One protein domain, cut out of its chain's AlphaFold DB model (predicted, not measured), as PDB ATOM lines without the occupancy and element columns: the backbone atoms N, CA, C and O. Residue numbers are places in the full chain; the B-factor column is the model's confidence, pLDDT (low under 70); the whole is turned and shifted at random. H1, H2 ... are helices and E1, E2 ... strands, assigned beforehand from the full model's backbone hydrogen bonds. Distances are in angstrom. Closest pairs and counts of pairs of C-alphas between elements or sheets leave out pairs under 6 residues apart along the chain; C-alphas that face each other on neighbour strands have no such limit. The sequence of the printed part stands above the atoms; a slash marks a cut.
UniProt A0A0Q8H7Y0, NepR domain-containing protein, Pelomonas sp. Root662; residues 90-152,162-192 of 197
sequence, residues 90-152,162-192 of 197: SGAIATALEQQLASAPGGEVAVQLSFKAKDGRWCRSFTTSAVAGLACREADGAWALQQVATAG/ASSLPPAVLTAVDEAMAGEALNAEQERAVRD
ATOM      1  N   SER A  90     -44.155  18.726  37.444       91.31
ATOM      2  CA  SER A  90     -45.490  19.297  37.622       91.31
ATOM      3  C   SER A  90     -46.184  19.490  36.273       91.31
ATOM      4  O   SER A  90     -45.572  19.343  35.210       91.31
ATOM      5  N   GLY A  91     -47.488  19.777  36.310       94.06
ATOM      6  CA  GLY A  91     -48.286  20.051  35.115       94.06
ATOM      7  C   GLY A  91     -48.271  18.901  34.105       94.06
ATOM      8  O   GLY A  91     -48.411  17.736  34.475       94.06
ATOM      9  N   ALA A  92     -48.086  19.232  32.824       94.19
ATOM     10  CA  ALA A  92     -48.127  18.268  31.724       94.19
ATOM     11  C   ALA A  92     -47.087  17.143  31.860       94.19
ATOM     12  O   ALA A  92     -47.383  15.999  31.519       94.19
ATOM     13  N   ILE A  93     -45.897  17.438  32.401       95.69
ATOM     14  CA  ILE A  93     -44.851  16.425  32.607       95.69
ATOM     15  C   ILE A  93     -45.296  15.427  33.678       95.69
ATOM     16  O   ILE A  93     -45.218  14.227  33.440       95.69
ATOM     17  N   ALA A  94     -45.817  15.895  34.817       95.38
ATOM     18  CA  ALA A  94     -46.324  15.006  35.866       95.38
ATOM     19  C   ALA A  94     -47.453  14.101  35.354       95.38
ATOM     20  O   ALA A  94     -47.422  12.892  35.565       95.38
ATOM     21  N   THR A  95     -48.414  14.671  34.621       94.94
ATOM     22  CA  THR A  95     -49.530  13.910  34.044       94.94
ATOM     23  C   THR A  95     -49.047  12.854  33.049       94.94
ATOM     24  O   THR A  95     -49.510  11.713  33.088       94.94
ATOM     25  N   ALA A  96     -48.094  13.200  32.177       95.25
ATOM     26  CA  ALA A  96     -47.524  12.258  31.218       95.25
ATOM     27  C   ALA A  96     -46.763  11.122  31.917       95.25
ATOM     28  O   ALA A  96     -46.969   9.953  31.587       95.25
ATOM     29  N   LEU A  97     -45.943  11.448  32.921       96.38
ATOM     30  CA  LEU A  97     -45.209  10.465  33.723       96.38
ATOM     31  C   LEU A  97     -46.136   9.535  34.513       96.38
ATOM     32  O   LEU A  97     -45.778   8.384  34.740       96.38
ATOM     33  N   GLU A  98     -47.330   9.988  34.886       95.88
ATOM     34  CA  GLU A  98     -48.294   9.151  35.598       95.88
ATOM     35  C   GLU A  98     -49.101   8.248  34.649       95.88
ATOM     36  O   GLU A  98     -49.292   7.067  34.934       95.88
ATOM     37  N   GLN A  99     -49.570   8.771  33.510       94.38
ATOM     38  CA  GLN A  99     -50.642   8.131  32.727       94.38
ATOM     39  C   GLN A  99     -50.208   7.581  31.363       94.38
ATOM     40  O   GLN A  99     -50.764   6.589  30.874       94.38
ATOM     41  N   GLN A 100     -49.244   8.232  30.714       93.75
ATOM     42  CA  GLN A 100     -48.854   7.889  29.352       93.75
ATOM     43  C   GLN A 100     -47.998   6.623  29.362       93.75
ATOM     44  O   GLN A 100     -47.222   6.407  30.287       93.75
ATOM     45  N   LEU A 101     -48.130   5.780  28.341       92.00
ATOM     46  CA  LEU A 101     -47.201   4.672  28.092       92.00
ATOM     47  C   LEU A 101     -46.026   5.179  27.254       92.00
ATOM     48  O   LEU A 101     -46.237   5.997  26.361       92.00
ATOM     49  N   ALA A 102     -44.823   4.658  27.468       88.75
ATOM     50  CA  ALA A 102     -43.658   4.964  26.644       88.75
ATOM     51  C   ALA A 102     -43.868   4.566  25.171       88.75
ATOM     52  O   ALA A 102     -43.301   5.169  24.266       88.75
ATOM     53  N   SER A 103     -44.728   3.576  24.907       86.06
ATOM     54  CA  SER A 103     -45.100   3.170  23.543       86.06
ATOM     55  C   SER A 103     -46.193   4.034  22.898       86.06
ATOM     56  O   SER A 103     -46.534   3.813  21.736       86.06
ATOM     57  N   ALA A 104     -46.801   4.967  23.635       83.50
ATOM     58  CA  ALA A 104     -47.839   5.830  23.083       83.50
ATOM     59  C   ALA A 104     -47.234   6.836  22.085       83.50
ATOM     60  O   ALA A 104     -46.099   7.279  22.273       83.50
ATOM     61  N   PRO A 105     -47.979   7.242  21.039       74.44
ATOM     62  CA  PRO A 105     -47.517   8.293  20.141       74.44
ATOM     63  C   PRO A 105     -47.196   9.571  20.932       74.44
ATOM     64  O   PRO A 105     -47.903   9.930  21.877       74.44
ATOM     65  N   GLY A 106     -46.100  10.234  20.559       69.00
ATOM     66  CA  GLY A 106     -45.626  11.437  21.243       69.00
ATOM     67  C   GLY A 106     -46.612  12.605  21.138       69.00
ATOM     68  O   GLY A 106     -47.274  12.776  20.115       69.00
ATOM     69  N   GLY A 107     -46.686  13.409  22.200       81.94
ATOM     70  CA  GLY A 107     -47.424  14.673  22.261       81.94
ATOM     71  C   GLY A 107     -46.508  15.819  22.701       81.94
ATOM     72  O   GLY A 107     -45.319  15.817  22.391       81.94
ATOM     73  N   GLU A 108     -47.043  16.783  23.456       89.38
ATOM     74  CA  GLU A 108     -46.250  17.865  24.075       89.38
ATOM     75  C   GLU A 108     -45.141  17.321  24.991       89.38
ATOM     76  O   GLU A 108     -44.011  17.817  24.994       89.38
ATOM     77  N   VAL A 109     -45.463  16.251  25.720       92.56
ATOM     78  CA  VAL A 109     -44.521  15.427  26.468       92.56
ATOM     79  C   VAL A 109     -44.571  14.023  25.870       92.56
ATOM     80  O   VAL A 109     -45.644  13.480  25.608       92.56
ATOM     81  N   ALA A 110     -43.408  13.437  25.616       92.19
ATOM     82  CA  ALA A 110     -43.276  12.063  25.156       92.19
ATOM     83  C   ALA A 110     -42.405  11.287  26.141       92.19
ATOM     84  O   ALA A 110     -41.210  11.569  26.274       92.19
ATOM     85  N   VAL A 111     -43.003  10.311  26.824       94.06
ATOM     86  CA  VAL A 111     -42.261   9.363  27.660       94.06
ATOM     87  C   VAL A 111     -41.485   8.412  26.750       94.06
ATOM     88  O   VAL A 111     -42.038   7.907  25.780       94.06
ATOM     89  N   GLN A 112     -40.201   8.211  27.036       92.00
ATOM     90  CA  GLN A 112     -39.299   7.415  26.199       92.00
ATOM     91  C   GLN A 112     -39.058   6.026  26.785       92.00
ATOM     92  O   GLN A 112     -39.123   5.038  26.061       92.00
ATOM     93  N   LEU A 113     -38.763   5.950  28.085       93.56
ATOM     94  CA  LEU A 113     -38.426   4.707  28.778       93.56
ATOM     95  C   LEU A 113     -39.050   4.700  30.171       93.56
ATOM     96  O   LEU A 113     -39.155   5.747  30.810       93.56
ATOM     97  N   SER A 114     -39.367   3.502  30.655       96.31
ATOM     98  CA  SER A 114     -39.793   3.234  32.030       96.31
ATOM     99  C   SER A 114     -39.007   2.044  32.554       96.31
ATOM    100  O   SER A 114     -38.884   1.049  31.846       96.31
ATOM    101  N   PHE A 115     -38.449   2.125  33.756       96.88
ATOM    102  CA  PHE A 115     -37.601   1.068  34.310       96.88
ATOM    103  C   PHE A 115     -37.582   1.102  35.838       96.88
ATOM    104  O   PHE A 115     -37.938   2.105  36.459       96.88
ATOM    105  N   LYS A 116     -37.144  -0.003  36.449       96.94
ATOM    106  CA  LYS A 116     -36.866  -0.055  37.888       96.94
ATOM    107  C   LYS A 116     -35.419   0.364  38.142       96.94
ATOM    108  O   LYS A 116     -34.497  -0.185  37.532       96.94
ATOM    109  N   ALA A 117     -35.220   1.353  39.006       96.69
ATOM    110  CA  ALA A 117     -33.892   1.798  39.402       96.69
ATOM    111  C   ALA A 117     -33.254   0.852  40.427       96.69
ATOM    112  O   ALA A 117     -33.929   0.034  41.057       96.69
ATOM    113  N   LYS A 118     -31.933   0.969  40.598       96.06
ATOM    114  CA  LYS A 118     -31.130   0.171  41.546       96.06
ATOM    115  C   LYS A 118     -31.577   0.340  43.000       96.06
ATOM    116  O   LYS A 118     -31.380  -0.563  43.804       96.06
ATOM    117  N   ASP A 119     -32.195   1.472  43.322       93.06
ATOM    118  CA  ASP A 119     -32.782   1.769  44.633       93.06
ATOM    119  C   ASP A 119     -34.233   1.271  44.788       93.06
ATOM    120  O   ASP A 119     -34.850   1.469  45.832       93.06
ATOM    121  N   GLY A 120     -34.785   0.615  43.763       94.00
ATOM    122  CA  GLY A 120     -36.137   0.069  43.756       94.00
ATOM    123  C   GLY A 120     -37.228   1.050  43.325       94.00
ATOM    124  O   GLY A 120     -38.362   0.609  43.141       94.00
ATOM    125  N   ARG A 121     -36.926   2.336  43.106       95.62
ATOM    126  CA  ARG A 121     -37.915   3.301  42.604       95.62
ATOM    127  C   ARG A 121     -38.237   3.043  41.133       95.62
ATOM    128  O   ARG A 121     -37.402   2.571  40.360       95.62
ATOM    129  N   TRP A 122     -39.451   3.393  40.722       97.25
ATOM    130  CA  TRP A 122     -39.801   3.452  39.303       97.25
ATOM    131  C   TRP A 122     -39.274   4.745  38.709       97.25
ATOM    132  O   TRP A 122     -39.607   5.817  39.201       97.25
ATOM    133  N   CYS A 123     -38.484   4.664  37.645       97.44
ATOM    134  CA  CYS A 123     -37.965   5.835  36.956       97.44
ATOM    135  C   CYS A 123     -38.398   5.844  35.495       97.44
ATOM    136  O   CYS A 123     -38.523   4.802  34.847       97.44
ATOM    137  N   ARG A 124     -38.665   7.044  34.984       97.25
ATOM    138  CA  ARG A 124     -39.180   7.280  33.641       97.25
ATOM    139  C   ARG A 124     -38.457   8.458  33.001       97.25
ATOM    140  O   ARG A 124     -38.274   9.500  33.633       97.25
ATOM    141  N   SER A 125     -38.044   8.295  31.748       95.75
ATOM    142  CA  SER A 125     -37.432   9.369  30.964       95.75
ATOM    143  C   SER A 125     -38.447   9.997  30.016       95.75
ATOM    144  O   SER A 125     -39.328   9.323  29.483       95.75
ATOM    145  N   PHE A 126     -38.338  11.302  29.800       94.88
ATOM    146  CA  PHE A 126     -39.277  12.060  28.982       94.88
ATOM    147  C   PHE A 126     -38.559  13.084  28.111       94.88
ATOM    148  O   PHE A 126     -37.444  13.521  28.402       94.88
ATOM    149  N   THR A 127     -39.238  13.506  27.052       93.38
ATOM    150  CA  THR A 127     -38.819  14.605  26.182       93.38
ATOM    151  C   THR A 127     -39.985  15.541  25.918       93.38
ATOM    152  O   THR A 127     -41.118  15.098  25.756       93.38
ATOM    153  N   THR A 128     -39.684  16.825  25.806       91.56
ATOM    154  CA  THR A 128     -40.563  17.891  25.310       91.56
ATOM    155  C   THR A 128     -39.866  18.592  24.143       91.56
ATOM    156  O   THR A 128     -38.760  18.209  23.754       91.56
ATOM    157  N   SER A 129     -40.468  19.650  23.600       88.44
ATOM    158  CA  SER A 129     -39.812  20.492  22.590       88.44
ATOM    159  C   SER A 129     -38.590  21.258  23.118       88.44
ATOM    160  O   SER A 129     -37.708  21.589  22.330       88.44
ATOM    161  N   ALA A 130     -38.523  21.542  24.424       89.62
ATOM    162  CA  ALA A 130     -37.491  22.395  25.021       89.62
ATOM    163  C   ALA A 130     -36.498  21.632  25.905       89.62
ATOM    164  O   ALA A 130     -35.317  21.975  25.964       89.62
ATOM    165  N   VAL A 131     -36.967  20.602  26.607       92.25
ATOM    166  CA  VAL A 131     -36.184  19.850  27.596       92.25
ATOM    167  C   VAL A 131     -36.452  18.356  27.524       92.25
ATOM    168  O   VAL A 131     -37.523  17.919  27.105       92.25
ATOM    169  N   ALA A 132     -35.491  17.581  27.997       93.94
ATOM    170  CA  ALA A 132     -35.608  16.160  28.257       93.94
ATOM    171  C   ALA A 132     -35.095  15.861  29.665       93.94
ATOM    172  O   ALA A 132     -34.243  16.586  30.182       93.94
ATOM    173  N   GLY A 133     -35.586  14.797  30.285       94.88
ATOM    174  CA  GLY A 133     -35.168  14.467  31.640       94.88
ATOM    175  C   GLY A 133     -35.486  13.050  32.078       94.88
ATOM    176  O   GLY A 133     -36.152  12.295  31.372       94.88
ATOM    177  N   LEU A 134     -34.985  12.720  33.263       96.88
ATOM    178  CA  LEU A 134     -35.241  11.499  34.016       96.88
ATOM    179  C   LEU A 134     -35.949  11.879  35.316       96.88
ATOM    180  O   LEU A 134     -35.454  12.733  36.054       96.88
ATOM    181  N   ALA A 135     -37.073  11.235  35.607       97.44
ATOM    182  CA  ALA A 135     -37.798  11.385  36.860       97.44
ATOM    183  C   ALA A 135     -37.966  10.027  37.546       97.44
ATOM    184  O   ALA A 135     -38.215   9.033  36.872       97.44
ATOM    185  N   CYS A 136     -37.873   9.990  38.870       97.19
ATOM    186  CA  CYS A 136     -38.123   8.800  39.676       97.19
ATOM    187  C   CYS A 136     -39.305   9.033  40.608       97.19
ATOM    188  O   CYS A 136     -39.478  10.131  41.136       97.19
ATOM    189  N   ARG A 137     -40.127   8.003  40.784       96.31
ATOM    190  CA  ARG A 137     -41.301   8.050  41.636       96.31
ATOM    191  C   ARG A 137     -40.909   7.909  43.091       96.31
ATOM    192  O   ARG A 137     -40.150   7.021  43.470       96.31
ATOM    193  N   GLU A 138     -41.474   8.790  43.885       93.38
ATOM    194  CA  GLU A 138     -41.218   8.918  45.302       93.38
ATOM    195  C   GLU A 138     -42.298   8.229  46.129       93.38
ATOM    196  O   GLU A 138     -43.377   7.894  45.635       93.38
ATOM    197  N   ALA A 139     -42.004   8.007  47.411       90.12
ATOM    198  CA  ALA A 139     -42.928   7.338  48.326       90.12
ATOM    199  C   ALA A 139     -44.237   8.121  48.547       90.12
ATOM    200  O   ALA A 139     -45.267   7.524  48.849       90.12
ATOM    201  N   ASP A 140     -44.206   9.446  48.375       89.19
ATOM    202  CA  ASP A 140     -45.378  10.330  48.415       89.19
ATOM    203  C   ASP A 140     -46.175  10.343  47.093       89.19
ATOM    204  O   ASP A 140     -47.190  11.029  46.985       89.19
ATOM    205  N   GLY A 141     -45.735   9.572  46.090       90.88
ATOM    206  CA  GLY A 141     -46.334   9.489  44.760       90.88
ATOM    207  C   GLY A 141     -45.860  10.569  43.787       90.88
ATOM    208  O   GLY A 141     -46.259  10.538  42.622       90.88
ATOM    209  N   ALA A 142     -45.009  11.503  44.218       93.12
ATOM    210  CA  ALA A 142     -44.479  12.548  43.356       93.12
ATOM    211  C   ALA A 142     -43.394  12.014  42.408       93.12
ATOM    212  O   ALA A 142     -42.665  11.072  42.714       93.12
ATOM    213  N   TRP A 143     -43.247  12.654  41.247       96.69
ATOM    214  CA  TRP A 143     -42.180  12.349  40.295       96.69
ATOM    215  C   TRP A 143     -41.022  13.330  40.472       96.69
ATOM    216  O   TRP A 143     -41.085  14.466  40.011       96.69
ATOM    217  N   ALA A 144     -39.951  12.902  41.131       95.81
ATOM    218  CA  ALA A 144     -38.760  13.707  41.347       95.81
ATOM    219  C   ALA A 144     -37.810  13.668  40.146       95.81
ATOM    220  O   ALA A 144     -37.302  12.607  39.780       95.81
ATOM    221  N   LEU A 145     -37.507  14.830  39.576       95.81
ATOM    222  CA  LEU A 145     -36.522  15.019  38.518       95.81
ATOM    223  C   LEU A 145     -35.113  14.740  39.056       95.81
ATOM    224  O   LEU A 145     -34.646  15.404  39.977       95.81
ATOM    225  N   GLN A 146     -34.442  13.757  38.458       94.81
ATOM    226  CA  GLN A 146     -33.065  13.373  38.780       94.81
ATOM    227  C   GLN A 146     -32.062  14.065  37.853       94.81
ATOM    228  O   GLN A 146     -30.990  14.476  38.278       94.81
ATOM    229  N   GLN A 147     -32.426  14.211  36.577       95.25
ATOM    230  CA  GLN A 147     -31.612  14.878  35.568       95.25
ATOM    231  C   GLN A 147     -32.522  15.582  34.570       95.25
ATOM    232  O   GLN A 147     -33.497  15.001  34.096       95.25
ATOM    233  N   VAL A 148     -32.176  16.816  34.208       94.06
ATOM    234  CA  VAL A 148     -32.824  17.569  33.127       94.06
ATOM    235  C   VAL A 148     -31.743  18.155  32.231       94.06
ATOM    236  O   VAL A 148     -30.699  18.595  32.709       94.06
ATOM    237  N   ALA A 149     -31.974  18.139  30.927       91.94
ATOM    238  CA  ALA A 149     -31.124  18.772  29.933       91.94
ATOM    239  C   ALA A 149     -31.993  19.441  28.866       91.94
ATOM    240  O   ALA A 149     -33.152  19.073  28.664       91.94
ATOM    241  N   THR A 150     -31.437  20.425  28.163       89.06
ATOM    242  CA  THR A 150     -32.101  21.002  26.996       89.06
ATOM    243  C   THR A 150     -32.289  19.926  25.930       89.06
ATOM    244  O   THR A 150     -31.400  19.111  25.675       89.06
ATOM    245  N   ALA A 151     -33.468  19.901  25.313       80.56
ATOM    246  CA  ALA A 151     -33.705  19.044  24.166       80.56
ATOM    247  C   ALA A 151     -32.831  19.558  23.013       80.56
ATOM    248  O   ALA A 151     -32.873  20.741  22.667       80.56
ATOM    249  N   GLY A 152     -31.997  18.687  22.441       65.94
ATOM    250  CA  GLY A 152     -31.222  19.035  21.253       65.94
ATOM    251  C   GLY A 152     -32.163  19.345  20.089       65.94
ATOM    252  O   GLY A 152     -33.173  18.661  19.914       65.94
ATOM    253  N   ALA A 162     -33.096   5.333  18.195       47.62
ATOM    254  CA  ALA A 162     -32.530   5.654  19.492       47.62
ATOM    255  C   ALA A 162     -33.263   6.873  20.070       47.62
ATOM    256  O   ALA A 162     -33.460   7.885  19.395       47.62
ATOM    257  N   SER A 163     -33.684   6.737  21.322       56.53
ATOM    258  CA  SER A 163     -34.322   7.753  22.156       56.53
ATOM    259  C   SER A 163     -33.740   9.152  21.937       56.53
ATOM    260  O   SER A 163     -32.527   9.338  22.026       56.53
ATOM    261  N   SER A 164     -34.600  10.150  21.727       69.88
ATOM    262  CA  SER A 164     -34.258  11.579  21.592       69.88
ATOM    263  C   SER A 164     -33.735  12.222  22.890       69.88
ATOM    264  O   SER A 164     -33.932  13.414  23.127       69.88
ATOM    265  N   LEU A 165     -33.107  11.432  23.760       86.94
ATOM    266  CA  LEU A 165     -32.594  11.859  25.048       86.94
ATOM    267  C   LEU A 165     -31.181  12.436  24.873       86.94
ATOM    268  O   LEU A 165     -30.331  11.802  24.245       86.94
ATOM    269  N   PRO A 166     -30.904  13.628  25.427       89.94
ATOM    270  CA  PRO A 166     -29.561  14.186  25.471       89.94
ATOM    271  C   PRO A 166     -28.582  13.253  26.200       89.94
ATOM    272  O   PRO A 166     -29.000  12.561  27.134       89.94
ATOM    273  N   PRO A 167     -27.276  13.293  25.869       91.25
ATOM    274  CA  PRO A 167     -26.266  12.425  26.482       91.25
ATOM    275  C   PRO A 167     -26.285  12.428  28.014       91.25
ATOM    276  O   PRO A 167     -26.233  11.368  28.620       91.25
ATOM    277  N   ALA A 168     -26.461  13.597  28.640       91.94
ATOM    278  CA  ALA A 168     -26.545  13.705  30.098       91.94
ATOM    279  C   ALA A 168     -27.712  12.898  30.696       91.94
ATOM    280  O   ALA A 168     -27.576  12.308  31.763       91.94
ATOM    281  N   VAL A 169     -28.858  12.842  30.006       94.75
ATOM    282  CA  VAL A 169     -30.018  12.063  30.458       94.75
ATOM    283  C   VAL A 169     -29.789  10.572  30.228       94.75
ATOM    284  O   VAL A 169     -30.163   9.777  31.082       94.75
ATOM    285  N   LEU A 170     -29.150  10.188  29.117       93.38
ATOM    286  CA  LEU A 170     -28.780   8.793  28.855       93.38
ATOM    287  C   LEU A 170     -27.821   8.256  29.924       93.38
ATOM    288  O   LEU A 170     -28.084   7.203  30.489       93.38
ATOM    289  N   THR A 171     -26.786   9.020  30.285       95.00
ATOM    290  CA  THR A 171     -25.869   8.645  31.370       95.00
ATOM    291  C   THR A 171     -26.604   8.461  32.697       95.00
ATOM    292  O   THR A 171     -26.412   7.448  33.360       95.00
ATOM    293  N   ALA A 172     -27.506   9.381  33.057       95.75
ATOM    294  CA  ALA A 172     -28.298   9.254  34.280       95.75
ATOM    295  C   ALA A 172     -29.221   8.018  34.265       95.75
ATOM    296  O   ALA A 172     -29.437   7.383  35.297       95.75
ATOM    297  N   VAL A 173     -29.763   7.662  33.097       96.19
ATOM    298  CA  VAL A 173     -30.556   6.442  32.905       96.19
ATOM    299  C   VAL A 173     -29.690   5.201  33.138       96.19
ATOM    300  O   VAL A 173     -30.067   4.363  33.953       96.19
ATOM    301  N   ASP A 174     -28.522   5.110  32.499       95.25
ATOM    302  CA  ASP A 174     -27.605   3.968  32.629       95.25
ATOM    303  C   ASP A 174     -27.091   3.793  34.072       95.25
ATOM    304  O   ASP A 174     -26.966   2.677  34.589       95.25
ATOM    305  N   GLU A 175     -26.821   4.900  34.765       96.25
ATOM    306  CA  GLU A 175     -26.388   4.891  36.162       96.25
ATOM    307  C   GLU A 175     -27.493   4.422  37.114       96.25
ATOM    308  O   GLU A 175     -27.214   3.665  38.051       96.25
ATOM    309  N   ALA A 176     -28.742   4.827  36.870       95.69
ATOM    310  CA  ALA A 176     -29.871   4.505  37.734       95.69
ATOM    311  C   ALA A 176     -30.470   3.116  37.464       95.69
ATOM    312  O   ALA A 176     -30.984   2.490  38.391       95.69
ATOM    313  N   MET A 177     -30.442   2.630  36.222       96.56
ATOM    314  CA  MET A 177     -31.186   1.444  35.792       96.56
ATOM    315  C   MET A 177     -30.636   0.145  36.398       96.56
ATOM    316  O   MET A 177     -29.439  -0.124  36.352       96.56
ATOM    317  N   ALA A 178     -31.517  -0.680  36.980       93.00
ATOM    318  CA  ALA A 178     -31.131  -1.964  37.575       93.00
ATOM    319  C   ALA A 178     -31.082  -3.130  36.571       93.00
ATOM    320  O   ALA A 178     -30.409  -4.126  36.828       93.00
ATOM    321  N   GLY A 179     -31.823  -3.033  35.465       91.00
ATOM    322  CA  GLY A 179     -32.021  -4.114  34.499       91.00
ATOM    323  C   GLY A 179     -32.460  -3.581  33.141       91.00
ATOM    324  O   GLY A 179     -31.929  -2.580  32.687       91.00
ATOM    325  N   GLU A 180     -33.417  -4.234  32.488       91.38
ATOM    326  CA  GLU A 180     -33.964  -3.756  31.215       91.38
ATOM    327  C   GLU A 180     -35.126  -2.772  31.424       91.38
ATOM    328  O   GLU A 180     -35.795  -2.770  32.465       91.38
ATOM    329  N   ALA A 181     -35.382  -1.936  30.415       94.38
ATOM    330  CA  ALA A 181     -36.587  -1.118  30.369       94.38
ATOM    331  C   ALA A 181     -37.841  -2.000  30.246       94.38
ATOM    332  O   ALA A 181     -37.818  -3.065  29.628       94.38
ATOM    333  N   LEU A 182     -38.949  -1.531  30.818       95.44
ATOM    334  CA  LEU A 182     -40.238  -2.200  30.728       95.44
ATOM    335  C   LEU A 182     -40.707  -2.252  29.275       95.44
ATOM    336  O   LEU A 182     -40.652  -1.257  28.549       95.44
ATOM    337  N   ASN A 183     -41.239  -3.403  28.878       94.44
ATOM    338  CA  ASN A 183     -42.025  -3.499  27.656       94.44
ATOM    339  C   ASN A 183     -43.436  -2.908  27.853       94.44
ATOM    340  O   ASN A 183     -43.841  -2.553  28.963       94.44
ATOM    341  N   ALA A 184     -44.202  -2.814  26.766       92.94
ATOM    342  CA  ALA A 184     -45.513  -2.170  26.773       92.94
ATOM    343  C   ALA A 184     -46.528  -2.860  27.707       92.94
ATOM    344  O   ALA A 184     -47.355  -2.188  28.324       92.94
ATOM    345  N   GLU A 185     -46.498  -4.192  27.810       95.31
ATOM    346  CA  GLU A 185     -47.376  -4.964  28.695       95.31
ATOM    347  C   GLU A 185     -47.026  -4.751  30.169       95.31
ATOM    348  O   GLU A 185     -47.915  -4.501  30.984       95.31
ATOM    349  N   GLN A 186     -45.737  -4.823  30.501       96.25
ATOM    350  CA  GLN A 186     -45.231  -4.610  31.854       96.25
ATOM    351  C   GLN A 186     -45.515  -3.185  32.322       96.25
ATOM    352  O   GLN A 186     -45.995  -2.981  33.433       96.25
ATOM    353  N   GLU A 187     -45.269  -2.199  31.461       96.69
ATOM    354  CA  GLU A 187     -45.528  -0.798  31.767       96.69
ATOM    355  C   GLU A 187     -47.015  -0.537  32.029       96.69
ATOM    356  O   GLU A 187     -47.352   0.125  33.008       96.69
ATOM    357  N   ARG A 188     -47.914  -1.106  31.209       96.44
ATOM    358  CA  ARG A 188     -49.363  -1.045  31.455       96.44
ATOM    359  C   ARG A 188     -49.725  -1.604  32.825       96.44
ATOM    360  O   ARG A 188     -50.428  -0.938  33.573       96.44
ATOM    361  N   ALA A 189     -49.211  -2.783  33.169       96.50
ATOM    362  CA  ALA A 189     -49.500  -3.412  34.453       96.50
ATOM    363  C   ALA A 189     -49.008  -2.569  35.645       96.50
ATOM    364  O   ALA A 189     -49.749  -2.387  36.608       96.50
ATOM    365  N   VAL A 190     -47.790  -2.020  35.573       95.94
ATOM    366  CA  VAL A 190     -47.228  -1.176  36.643       95.94
ATOM    367  C   VAL A 190     -47.996   0.141  36.772       95.94
ATOM    368  O   VAL A 190     -48.300   0.567  37.887       95.94
ATOM    369  N   ARG A 191     -48.362   0.769  35.649       96.31
ATOM    370  CA  ARG A 191     -49.183   1.983  35.638       96.31
ATOM    371  C   ARG A 191     -50.561   1.740  36.246       96.31
ATOM    372  O   ARG A 191     -51.009   2.525  37.073       96.31
ATOM    373  N   ASP A 192     -51.228   0.660  35.847       96.19
ATOM    374  CA  ASP A 192     -52.572   0.329  36.328       96.19
ATOM    375  C   ASP A 192     -52.550  -0.073  37.818       96.19
ATOM    376  O   ASP A 192     -53.527   0.134  38.534       96.19
TER     377      ASP A 192
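What this domain is: This is residues 90 to 152 and 162 to 192 of the 197 residues of the protein "NepR domain-containing protein" of Pelomonas sp. Root662 (UniProt A0A0Q8H7Y0). A twisted antiparallel sheet of four strands makes the core, with helix H2 packed along one face and helix H1 on the opposite face; the last helix, H3, sits by the edge strand E1. E4, the other edge strand, bends by 70 degrees at residue 146. The 94 printed residues include three named helices and four named strands, in the order H1 E1 E2 E3 E4 H2 H3; the class is mixed, and the sheet runs E1 E2 E3 E4. The whole is compact and rounded, with a radius of gyration of the C-alphas of 11.9 A and spans of 30 by 27 by 25 A.

How they stand to each other: Start at H1, residues 91 to 99, which is on the sheet of E1, residues 110 to 116, E2, residues 122 to 127, E3, residues 131 to 137, and E4, residues 143 to 150. Its closest C-alphas to E2 are those of Leu 97 and Arg 124, 6.8 A apart; to E4, those of Ala 94 and Trp 143, 6.6 A apart. The strands form a meander, each the antiparallel neighbour of the one before, in three hairpins. Between E1 and E2, at 160 degrees, look for N 112 and O 125, 2.8 A apart and within hydrogen-bond range; between E2 and E3, at 166 degrees, N 137 and O 122, 2.7 A; between E3 and E4, at 163 degrees, N 134 and O 147, 2.8 A. Next comes H2, residues 167 to 176, on the opposite face from H1, at a height over the sheet of 8.3 A. It lies over E3, only just, with 7 of its C-alphas falling on E3 and 2 on E2, and runs along the strands, at 5 degrees to E3 on the local plane. The closest C-alphas of H2 and E3 are those of Val 169 and Gly 133, 5.8 A apart. H3, residues 184 to 192, is on the sheet too, with the C-alphas of Glu 187 and Ser 114 of E1 closest, at 7.0 A. The helices make three layers with the sheet, H1 and H3 on one face and H2 on the other. H1 and H3 are close but not clearly touching, Gln 99 to Arg 191 at 7.0 A between C-alphas. In H1, H2 and H3 every O i to N i+4 pair is within hydrogen-bond range.

Where its parts are: Find C-alpha 91 at (-48.286, 20.051, 35.115), where H1 begins. E1 is 18.7 A long from first to last C-alpha, E2 17.2 A, E3 19.0 A and E4 18.8 A. H2 begins at C-alpha 167, (-26.266, 12.425, 26.482), and is 14.2 A long. H3 ends at C-alpha 192, (-52.572, 0.329, 36.328).

The domain as a whole: The two C-alphas farthest apart are those of Gly 152 and Asp 192, at 32.1 A. Residues 153 to 161 are not printed, and C-alphas 152 and 162 stand 13.6 A apart across this cut. Of the links that are printed whole, none is long. The mean pLDDT of the printed part is 91.7; look for values under 70 at residues 106, 152 and 162 to 164.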